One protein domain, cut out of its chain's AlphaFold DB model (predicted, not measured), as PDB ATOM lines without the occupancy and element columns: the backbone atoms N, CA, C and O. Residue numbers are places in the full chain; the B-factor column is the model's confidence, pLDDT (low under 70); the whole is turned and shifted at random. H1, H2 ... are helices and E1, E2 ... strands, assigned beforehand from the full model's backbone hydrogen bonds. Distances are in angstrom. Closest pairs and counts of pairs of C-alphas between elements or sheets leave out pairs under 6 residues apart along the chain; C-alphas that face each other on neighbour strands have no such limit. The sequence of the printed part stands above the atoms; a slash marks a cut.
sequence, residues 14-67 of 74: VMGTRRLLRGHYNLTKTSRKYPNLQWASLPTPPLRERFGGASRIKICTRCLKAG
ATOM      1  N   VAL A  14      19.802 -41.506   8.894       93.62
ATOM      2  CA  VAL A  14      18.456 -40.922   8.960       93.62
ATOM      3  C   VAL A  14      18.309 -40.286  10.334       93.62
ATOM      4  O   VAL A  14      18.516 -40.953  11.342       93.62
ATOM      5  N   MET A  15      18.015 -38.989  10.378       91.69
ATOM      6  CA  MET A  15      17.900 -38.258  11.638       91.69
ATOM      7  C   MET A  15      16.783 -37.213  11.566       91.69
ATOM      8  O   MET A  15      16.606 -36.535  10.548       91.69
ATOM      9  N   GLY A  16      16.030 -37.093  12.658       91.50
ATOM     10  CA  GLY A  16      15.054 -36.028  12.879       91.50
ATOM     11  C   GLY A  16      15.715 -34.742  13.353       91.50
ATOM     12  O   GLY A  16      16.661 -34.769  14.137       91.50
ATOM     13  N   THR A  17      15.216 -33.602  12.886       90.00
ATOM     14  CA  THR A  17      15.589 -32.301  13.450       90.00
ATOM     15  C   THR A  17      14.695 -31.980  14.645       90.00
ATOM     16  O   THR A  17      13.482 -32.176  14.576       90.00
ATOM     17  N   ARG A  18      15.273 -31.475  15.738       92.44
ATOM     18  CA  ARG A  18      14.507 -30.891  16.847       92.44
ATOM     19  C   ARG A  18      14.475 -29.380  16.682       92.44
ATOM     20  O   ARG A  18      15.509 -28.786  16.380       92.44
ATOM     21  N   ARG A  19      13.305 -28.770  16.846       91.00
ATOM     22  CA  ARG A  19      13.140 -27.310  16.834       91.00
ATOM     23  C   ARG A  19      12.537 -26.860  18.154       91.00
ATOM     24  O   ARG A  19      11.624 -27.507  18.659       91.00
ATOM     25  N   LEU A  20      13.065 -25.769  18.700       92.88
ATOM     26  CA  LEU A  20      12.512 -25.147  19.894       92.88
ATOM     27  C   LEU A  20      11.235 -24.404  19.495       92.88
ATOM     28  O   LEU A  20      11.288 -23.447  18.726       92.88
ATOM     29  N   LEU A  21      10.093 -24.879  19.981       86.69
ATOM     30  CA  LEU A  21       8.785 -24.263  19.772       86.69
ATOM     31  C   LEU A  21       8.103 -24.154  21.135       86.69
ATOM     32  O   LEU A  21       8.014 -25.153  21.845       86.69
ATOM     33  N   ARG A  22       7.646 -22.946  21.496       88.88
ATOM     34  CA  ARG A  22       6.964 -22.655  22.773       88.88
ATOM     35  C   ARG A  22       7.676 -23.260  24.001       88.88
ATOM     36  O   ARG A  22       7.048 -23.900  24.828       88.88
ATOM     37  N   GLY A  23       8.999 -23.101  24.087       91.69
ATOM     38  CA  GLY A  23       9.794 -23.558  25.238       91.69
ATOM     39  C   GLY A  23      10.207 -25.037  25.233       91.69
ATOM     40  O   GLY A  23      10.992 -25.433  26.090       91.69
ATOM     41  N   HIS A  24       9.778 -25.845  24.254       92.38
ATOM     42  CA  HIS A  24      10.134 -27.269  24.178       92.38
ATOM     43  C   HIS A  24      10.779 -27.662  22.843       92.38
ATOM     44  O   HIS A  24      10.410 -27.173  21.769       92.38
ATOM     45  N   TYR A  25      11.759 -28.572  22.898       94.50
ATOM     46  CA  TYR A  25      12.394 -29.141  21.708       94.50
ATOM     47  C   TYR A  25      11.519 -30.234  21.097       94.50
ATOM     48  O   TYR A  25      11.607 -31.406  21.462       94.50
ATOM     49  N   ASN A  26      10.713 -29.850  20.115       91.94
ATOM     50  CA  ASN A  26       9.803 -30.751  19.428       91.94
ATOM     51  C   ASN A  26      10.500 -31.449  18.257       91.94
ATOM     52  O   ASN A  26      11.243 -30.825  17.486       91.94
ATOM     53  N   LEU A  27      10.272 -32.757  18.126       89.00
ATOM     54  CA  LEU A  27      10.747 -33.525  16.980       89.00
ATOM     55  C   LEU A  27       9.958 -33.100  15.734       89.00
ATOM     56  O   LEU A  27       8.740 -32.970  15.768       89.00
ATOM     57  N   THR A  28      10.659 -32.879  14.628       87.62
ATOM     58  CA  THR A  28      10.043 -32.560  13.330       87.62
ATOM     59  C   THR A  28      10.200 -33.745  12.373       87.62
ATOM     60  O   THR A  28      10.341 -34.888  12.802       87.62
ATOM     61  N   LYS A  29      10.198 -33.498  11.059       91.50
ATOM     62  CA  LYS A  29      10.370 -34.542  10.045       91.50
ATOM     63  C   LYS A  29      11.785 -35.133  10.084       91.50
ATOM     64  O   LYS A  29      12.784 -34.427  10.252       91.50
ATOM     65  N   THR A  30      11.875 -36.440   9.869       94.19
ATOM     66  CA  THR A  30      13.145 -37.140   9.658       94.19
ATOM     67  C   THR A  30      13.645 -36.932   8.238       94.19
ATOM     68  O   THR A  30      12.879 -37.012   7.282       94.19
ATOM     69  N   SER A  31      14.946 -36.691   8.083       93.06
ATOM     70  CA  SER A  31      15.586 -36.582   6.769       93.06
ATOM     71  C   SER A  31      16.885 -37.378   6.733       93.06
ATOM     72  O   SER A  31      17.560 -37.557   7.751       93.06
ATOM     73  N   ARG A  32      17.255 -37.860   5.545       93.06
ATOM     74  CA  ARG A  32      18.548 -38.513   5.340       93.06
ATOM     75  C   ARG A  32      19.640 -37.451   5.248       93.06
ATOM     76  O   ARG A  32      19.582 -36.558   4.405       93.06
ATOM     77  N   LYS A  33      20.652 -37.558   6.102       91.44
ATOM     78  CA  LYS A  33      21.849 -36.716   6.087       91.44
ATOM     79  C   LYS A  33      22.989 -37.489   5.442       91.44
ATOM     80  O   LYS A  33      23.295 -38.612   5.841       91.44
ATOM     81  N   TYR A  34      23.605 -36.885   4.434       92.62
ATOM     82  CA  TYR A  34      24.729 -37.473   3.714       92.62
ATOM     83  C   TYR A  34      26.052 -36.881   4.200       92.62
ATOM     84  O   TYR A  34      26.108 -35.696   4.536       92.62
ATOM     85  N   PRO A  35      27.138 -37.670   4.216       93.19
ATOM     86  CA  PRO A  35      28.465 -37.111   4.387       93.19
ATOM     87  C   PRO A  35      28.804 -36.219   3.188       93.19
ATOM     88  O   PRO A  35      28.479 -36.549   2.050       93.19
ATOM     89  N   ASN A  36      29.502 -35.112   3.441       94.25
ATOM     90  CA  ASN A  36      30.079 -34.298   2.377       94.25
ATOM     91  C   ASN A  36      31.242 -35.083   1.743       94.25
ATOM     92  O   ASN A  36      32.321 -35.171   2.335       94.25
ATOM     93  N   LEU A  37      30.974 -35.731   0.606       94.38
ATOM     94  CA  LEU A  37      31.927 -36.532  -0.162       94.38
ATOM     95  C   LEU A  37      32.492 -35.697  -1.305       94.38
ATOM     96  O   LEU A  37      31.733 -35.114  -2.071       94.38
ATOM     97  N   GLN A  38      33.811 -35.698  -1.433       94.81
ATOM     98  CA  GLN A  38      34.557 -34.951  -2.435       94.81
ATOM     99  C   GLN A  38      35.576 -35.856  -3.118       94.81
ATOM    100  O   GLN A  38      36.010 -36.864  -2.551       94.81
ATOM    101  N   TRP A  39      35.938 -35.508  -4.349       93.38
ATOM    102  CA  TRP A  39      37.004 -36.188  -5.074       93.38
ATOM    103  C   TRP A  39      38.367 -35.765  -4.526       93.38
ATOM    104  O   TRP A  39      38.641 -34.578  -4.389       93.38
ATOM    105  N   ALA A  40      39.211 -36.745  -4.227       92.31
ATOM    106  CA  ALA A  40      40.603 -36.552  -3.848       92.31
ATOM    107  C   ALA A  40      41.502 -37.193  -4.899       92.31
ATOM    108  O   ALA A  40      41.244 -38.329  -5.307       92.31
ATOM    109  N   SER A  41      42.541 -36.481  -5.320       91.69
ATOM    110  CA  SER A  41      43.577 -37.003  -6.207       91.69
ATOM    111  C   SER A  41      44.550 -37.901  -5.438       91.69
ATOM    112  O   SER A  41      44.871 -37.653  -4.275       91.69
ATOM    113  N   LEU A  42      45.017 -38.961  -6.097       90.25
ATOM    114  CA  LEU A  42      46.056 -39.855  -5.593       90.25
ATOM    115  C   LEU A  42      47.330 -39.623  -6.424       90.25
ATOM    116  O   LEU A  42      47.412 -40.088  -7.569       90.25
ATOM    117  N   PRO A  43      48.307 -38.859  -5.899       86.19
ATOM    118  CA  PRO A  43      49.434 -38.388  -6.699       86.19
ATOM    119  C   PRO A  43      50.439 -39.499  -7.016       86.19
ATOM    120  O   PRO A  43      50.918 -39.578  -8.143       86.19
ATOM    121  N   THR A  44      50.723 -40.387  -6.063       86.06
ATOM    122  CA  THR A  44      51.802 -41.378  -6.186       86.06
ATOM    123  C   THR A  44      51.291 -42.755  -6.636       86.06
ATOM    124  O   THR A  44      50.239 -43.176  -6.144       86.06
ATOM    125  N   PRO A  45      52.050 -43.515  -7.451       84.44
ATOM    126  CA  PRO A  45      51.714 -44.889  -7.851       84.44
ATOM    127  C   PRO A  45      51.300 -45.841  -6.707       84.44
ATOM    128  O   PRO A  45      50.201 -46.392  -6.798       84.44
ATOM    129  N   PRO A  46      52.032 -45.952  -5.574       84.19
ATOM    130  CA  PRO A  46      51.648 -46.863  -4.483       84.19
ATOM    131  C   PRO A  46      50.311 -46.495  -3.819       84.19
ATOM    132  O   PRO A  46      49.600 -47.347  -3.284       84.19
ATOM    133  N   LEU A  47      49.923 -45.214  -3.856       82.44
ATOM    134  CA  LEU A  47      48.608 -44.784  -3.374       82.44
ATOM    135  C   LEU A  47      47.493 -45.177  -4.344       82.44
ATOM    136  O   LEU A  47      46.389 -45.473  -3.890       82.44
ATOM    137  N   ARG A  48      47.760 -45.194  -5.654       84.19
ATOM    138  CA  ARG A  48      46.783 -45.626  -6.660       84.19
ATOM    139  C   ARG A  48      46.519 -47.119  -6.529       84.19
ATOM    140  O   ARG A  48      45.358 -47.506  -6.444       84.19
ATOM    141  N   GLU A  49      47.563 -47.935  -6.403       84.19
ATOM    142  CA  GLU A  49      47.454 -49.392  -6.215       84.19
ATOM    143  C   GLU A  49      46.593 -49.766  -5.003       84.19
ATOM    144  O   GLU A  49      45.691 -50.596  -5.114       84.19
ATOM    145  N   ARG A  50      46.761 -49.062  -3.873       82.19
ATOM    146  CA  ARG A  50      45.932 -49.252  -2.667       82.19
ATOM    147  C   ARG A  50      44.429 -49.125  -2.935       82.19
ATOM    148  O   ARG A  50      43.627 -49.760  -2.254       82.19
ATOM    149  N   PHE A  51      44.044 -48.270  -3.876       81.88
ATOM    150  CA  PHE A  51      42.651 -48.007  -4.224       81.88
ATOM    151  C   PHE A  51      42.301 -48.543  -5.621       81.88
ATOM    152  O   PHE A  51      41.507 -47.931  -6.336       81.88
ATOM    153  N   GLY A  52      42.886 -49.684  -6.007       82.81
ATOM    154  CA  GLY A  52      42.541 -50.398  -7.241       82.81
ATOM    155  C   GLY A  52      43.015 -49.707  -8.521       82.81
ATOM    156  O   GLY A  52      42.372 -49.831  -9.557       82.81
ATOM    157  N   GLY A  53      44.091 -48.920  -8.447       82.50
ATOM    158  CA  GLY A  53      44.691 -48.205  -9.581       82.50
ATOM    159  C   GLY A  53      44.029 -46.867  -9.930       82.50
ATOM    160  O   GLY A  53      44.479 -46.182 -10.847       82.50
ATOM    161  N   ALA A  54      42.984 -46.448  -9.210       84.81
ATOM    162  CA  ALA A  54      42.266 -45.215  -9.520       84.81
ATOM    163  C   ALA A  54      43.123 -43.956  -9.281       84.81
ATOM    164  O   ALA A  54      43.769 -43.804  -8.246       84.81
ATOM    165  N   SER A  55      43.062 -42.991 -10.204       86.69
ATOM    166  CA  SER A  55      43.731 -41.684 -10.065       86.69
ATOM    167  C   SER A  55      43.050 -40.758  -9.049       86.69
ATOM    168  O   SER A  55      43.675 -39.836  -8.519       86.69
ATOM    169  N   ARG A  56      41.765 -41.003  -8.762       90.88
ATOM    170  CA  ARG A  56      40.955 -40.237  -7.810       90.88
ATOM    171  C   ARG A  56      39.965 -41.119  -7.060       90.88
ATOM    172  O   ARG A  56      39.407 -42.057  -7.622       90.88
ATOM    173  N   ILE A  57      39.677 -40.756  -5.813       91.12
ATOM    174  CA  ILE A  57      38.720 -41.461  -4.947       91.12
ATOM    175  C   ILE A  57      37.722 -40.489  -4.314       91.12
ATOM    176  O   ILE A  57      38.057 -39.338  -4.041       91.12
ATOM    177  N   LYS A  58      36.488 -40.942  -4.049       91.88
ATOM    178  CA  LYS A  58      35.514 -40.163  -3.263       91.88
ATOM    179  C   LYS A  58      35.729 -40.394  -1.773       91.88
ATOM    180  O   LYS A  58      35.537 -41.502  -1.272       91.88
ATOM    181  N   ILE A  59      36.050 -39.330  -1.046       93.56
ATOM    182  CA  ILE A  59      36.263 -39.364   0.404       93.56
ATOM    183  C   ILE A  59      35.502 -38.242   1.094       93.56
ATOM    184  O   ILE A  59      35.155 -37.239   0.481       93.56
ATOM    185  N   CYS A  60      35.234 -38.382   2.391       95.12
ATOM    186  CA  CYS A  60      34.601 -37.298   3.129       95.12
ATOM    187  C   CYS A  60      35.572 -36.136   3.368       95.12
ATOM    188  O   CYS A  60      36.771 -36.348   3.572       95.12
ATOM    189  N   THR A  61      35.044 -34.916   3.439       94.25
ATOM    190  CA  THR A  61      35.838 -33.694   3.657       94.25
ATOM    191  C   THR A  61      36.702 -33.741   4.918       94.25
ATOM    192  O   THR A  61      37.815 -33.230   4.913       94.25
ATOM    193  N   ARG A  62      36.265 -34.431   5.982       94.62
ATOM    194  CA  ARG A  62      37.100 -34.666   7.178       94.62
ATOM    195  C   ARG A  62      38.357 -35.483   6.874       94.62
ATOM    196  O   ARG A  62      39.409 -35.210   7.439       94.62
ATOM    197  N   CYS A  63      38.248 -36.508   6.030       93.00
ATOM    198  CA  CYS A  63      39.394 -37.337   5.646       93.00
ATOM    199  C   CYS A  63      40.286 -36.630   4.626       93.00
ATOM    200  O   CYS A  63      41.502 -36.809   4.679       93.00
ATOM    201  N   LEU A  64      39.687 -35.814   3.752       93.31
ATOM    202  CA  LEU A  64      40.408 -34.936   2.834       93.31
ATOM    203  C   LEU A  64      41.263 -33.930   3.616       93.31
ATOM    204  O   LEU A  64      42.478 -33.934   3.465       93.31
ATOM    205  N   LYS A  65      40.649 -33.176   4.539       93.50
ATOM    206  CA  LYS A  65      41.333 -32.189   5.390       93.50
ATOM    207  C   LYS A  65      42.444 -32.807   6.243       93.50
ATOM    208  O   LYS A  65      43.488 -32.203   6.423       93.50
ATOM    209  N   ALA A  66      42.235 -34.019   6.755       92.50
ATOM    210  CA  ALA A  66      43.241 -34.726   7.549       92.50
ATOM    211  C   ALA A  66      44.347 -35.402   6.709       92.50
ATOM    212  O   ALA A  66      45.171 -36.128   7.270       92.50
ATOM    213  N   GLY A  67      44.329 -35.261   5.377       89.62
ATOM    214  CA  GLY A  67      45.328 -35.857   4.487       89.62
ATOM    215  C   GLY A  67      45.355 -37.387   4.513       89.62
ATOM    216  O   GLY A  67      46.353 -37.997   4.149       89.62
TER     217      GLY A  67
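What this domain is: This is residues 14 to 67 of the 74 residues of an uncharacterized protein of Candidatus Giovannonibacteria bacterium RIFCSPHIGHO2_02_43_13 (UniProt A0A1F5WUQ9). This is a long, thin dumbbell of two separate two-stranded pieces, set one after the other and joined through residues 34 to 36. One end is the hairpin of E1 and E2; the other is the strand pair E3 and E4, with the short helix H1 at the far tip between its strands in the chain and the short helix H2 following E4 directly, near the beginning of E3. The printed part has 54 residues with four named strands and two named helices, in the order E1, E2, E3, H1, E4, H2; each two-stranded sheet, E1 - E2 and E3 - E4, is antiparallel, and the class is mixed, helices and strands. The whole is extended, a rod with a radius of gyration of the C-alphas of 18.9 A and spans of 58 by 18 by 12 A.

How they stand to each other: E1, residues 14 to 21, and E2, residues 24 to 33, form a hairpin of antiparallel neighbour strands, at 153 degrees between their directions. N 15 and O 31 are 3.0 A apart and N 26 and O 19 are 2.9 A apart, both within hydrogen-bond range. E2 bends by 66 degrees at residue 29. E2 and E3, residues 37 to 41, are apart, though a tight link of 3 residues joins them. E3 and E4, residues 56 to 60, are antiparallel neighbours at 143 degrees, with N 38 and O 59 at 2.8 A and N 57 and O 40 at 2.9 A. The closest C-alphas of E3 and H2, residues 61 to 65, are those of Leu 37 and Thr 61, 6.2 A apart. H1, residues 45 to 50, and H2 are apart. In H1 and H2 every O i to N i+4 pair is within hydrogen-bond range.

Where its parts are: E1 begins at C-alpha 14, (18.456, -40.922, 8.960), and is 22.1 A long from first to last C-alpha. E2 is 23.5 A long and ends at C-alpha 33, (21.849, -36.716, 6.087). E3 is 13.1 A long and H1 8.9 A, beginning at C-alpha 45, (51.714, -44.889, -7.851). E4 is 13.0 A long, and H2, 6.0 A, ends at C-alpha 65, (41.333, -32.189, 5.390).

The domain as a whole: The two C-alphas farthest apart are those of Arg 22 and Pro 45, at 58.6 A; those of Val 14 and Gly 67, the first and last printed, are 27.7 A apart. The printed part has no cut, and its five links between named elements are tight. The mean pLDDT of the printed part is 90.2, and no printed residue is under 70; the mean of H1 is 84.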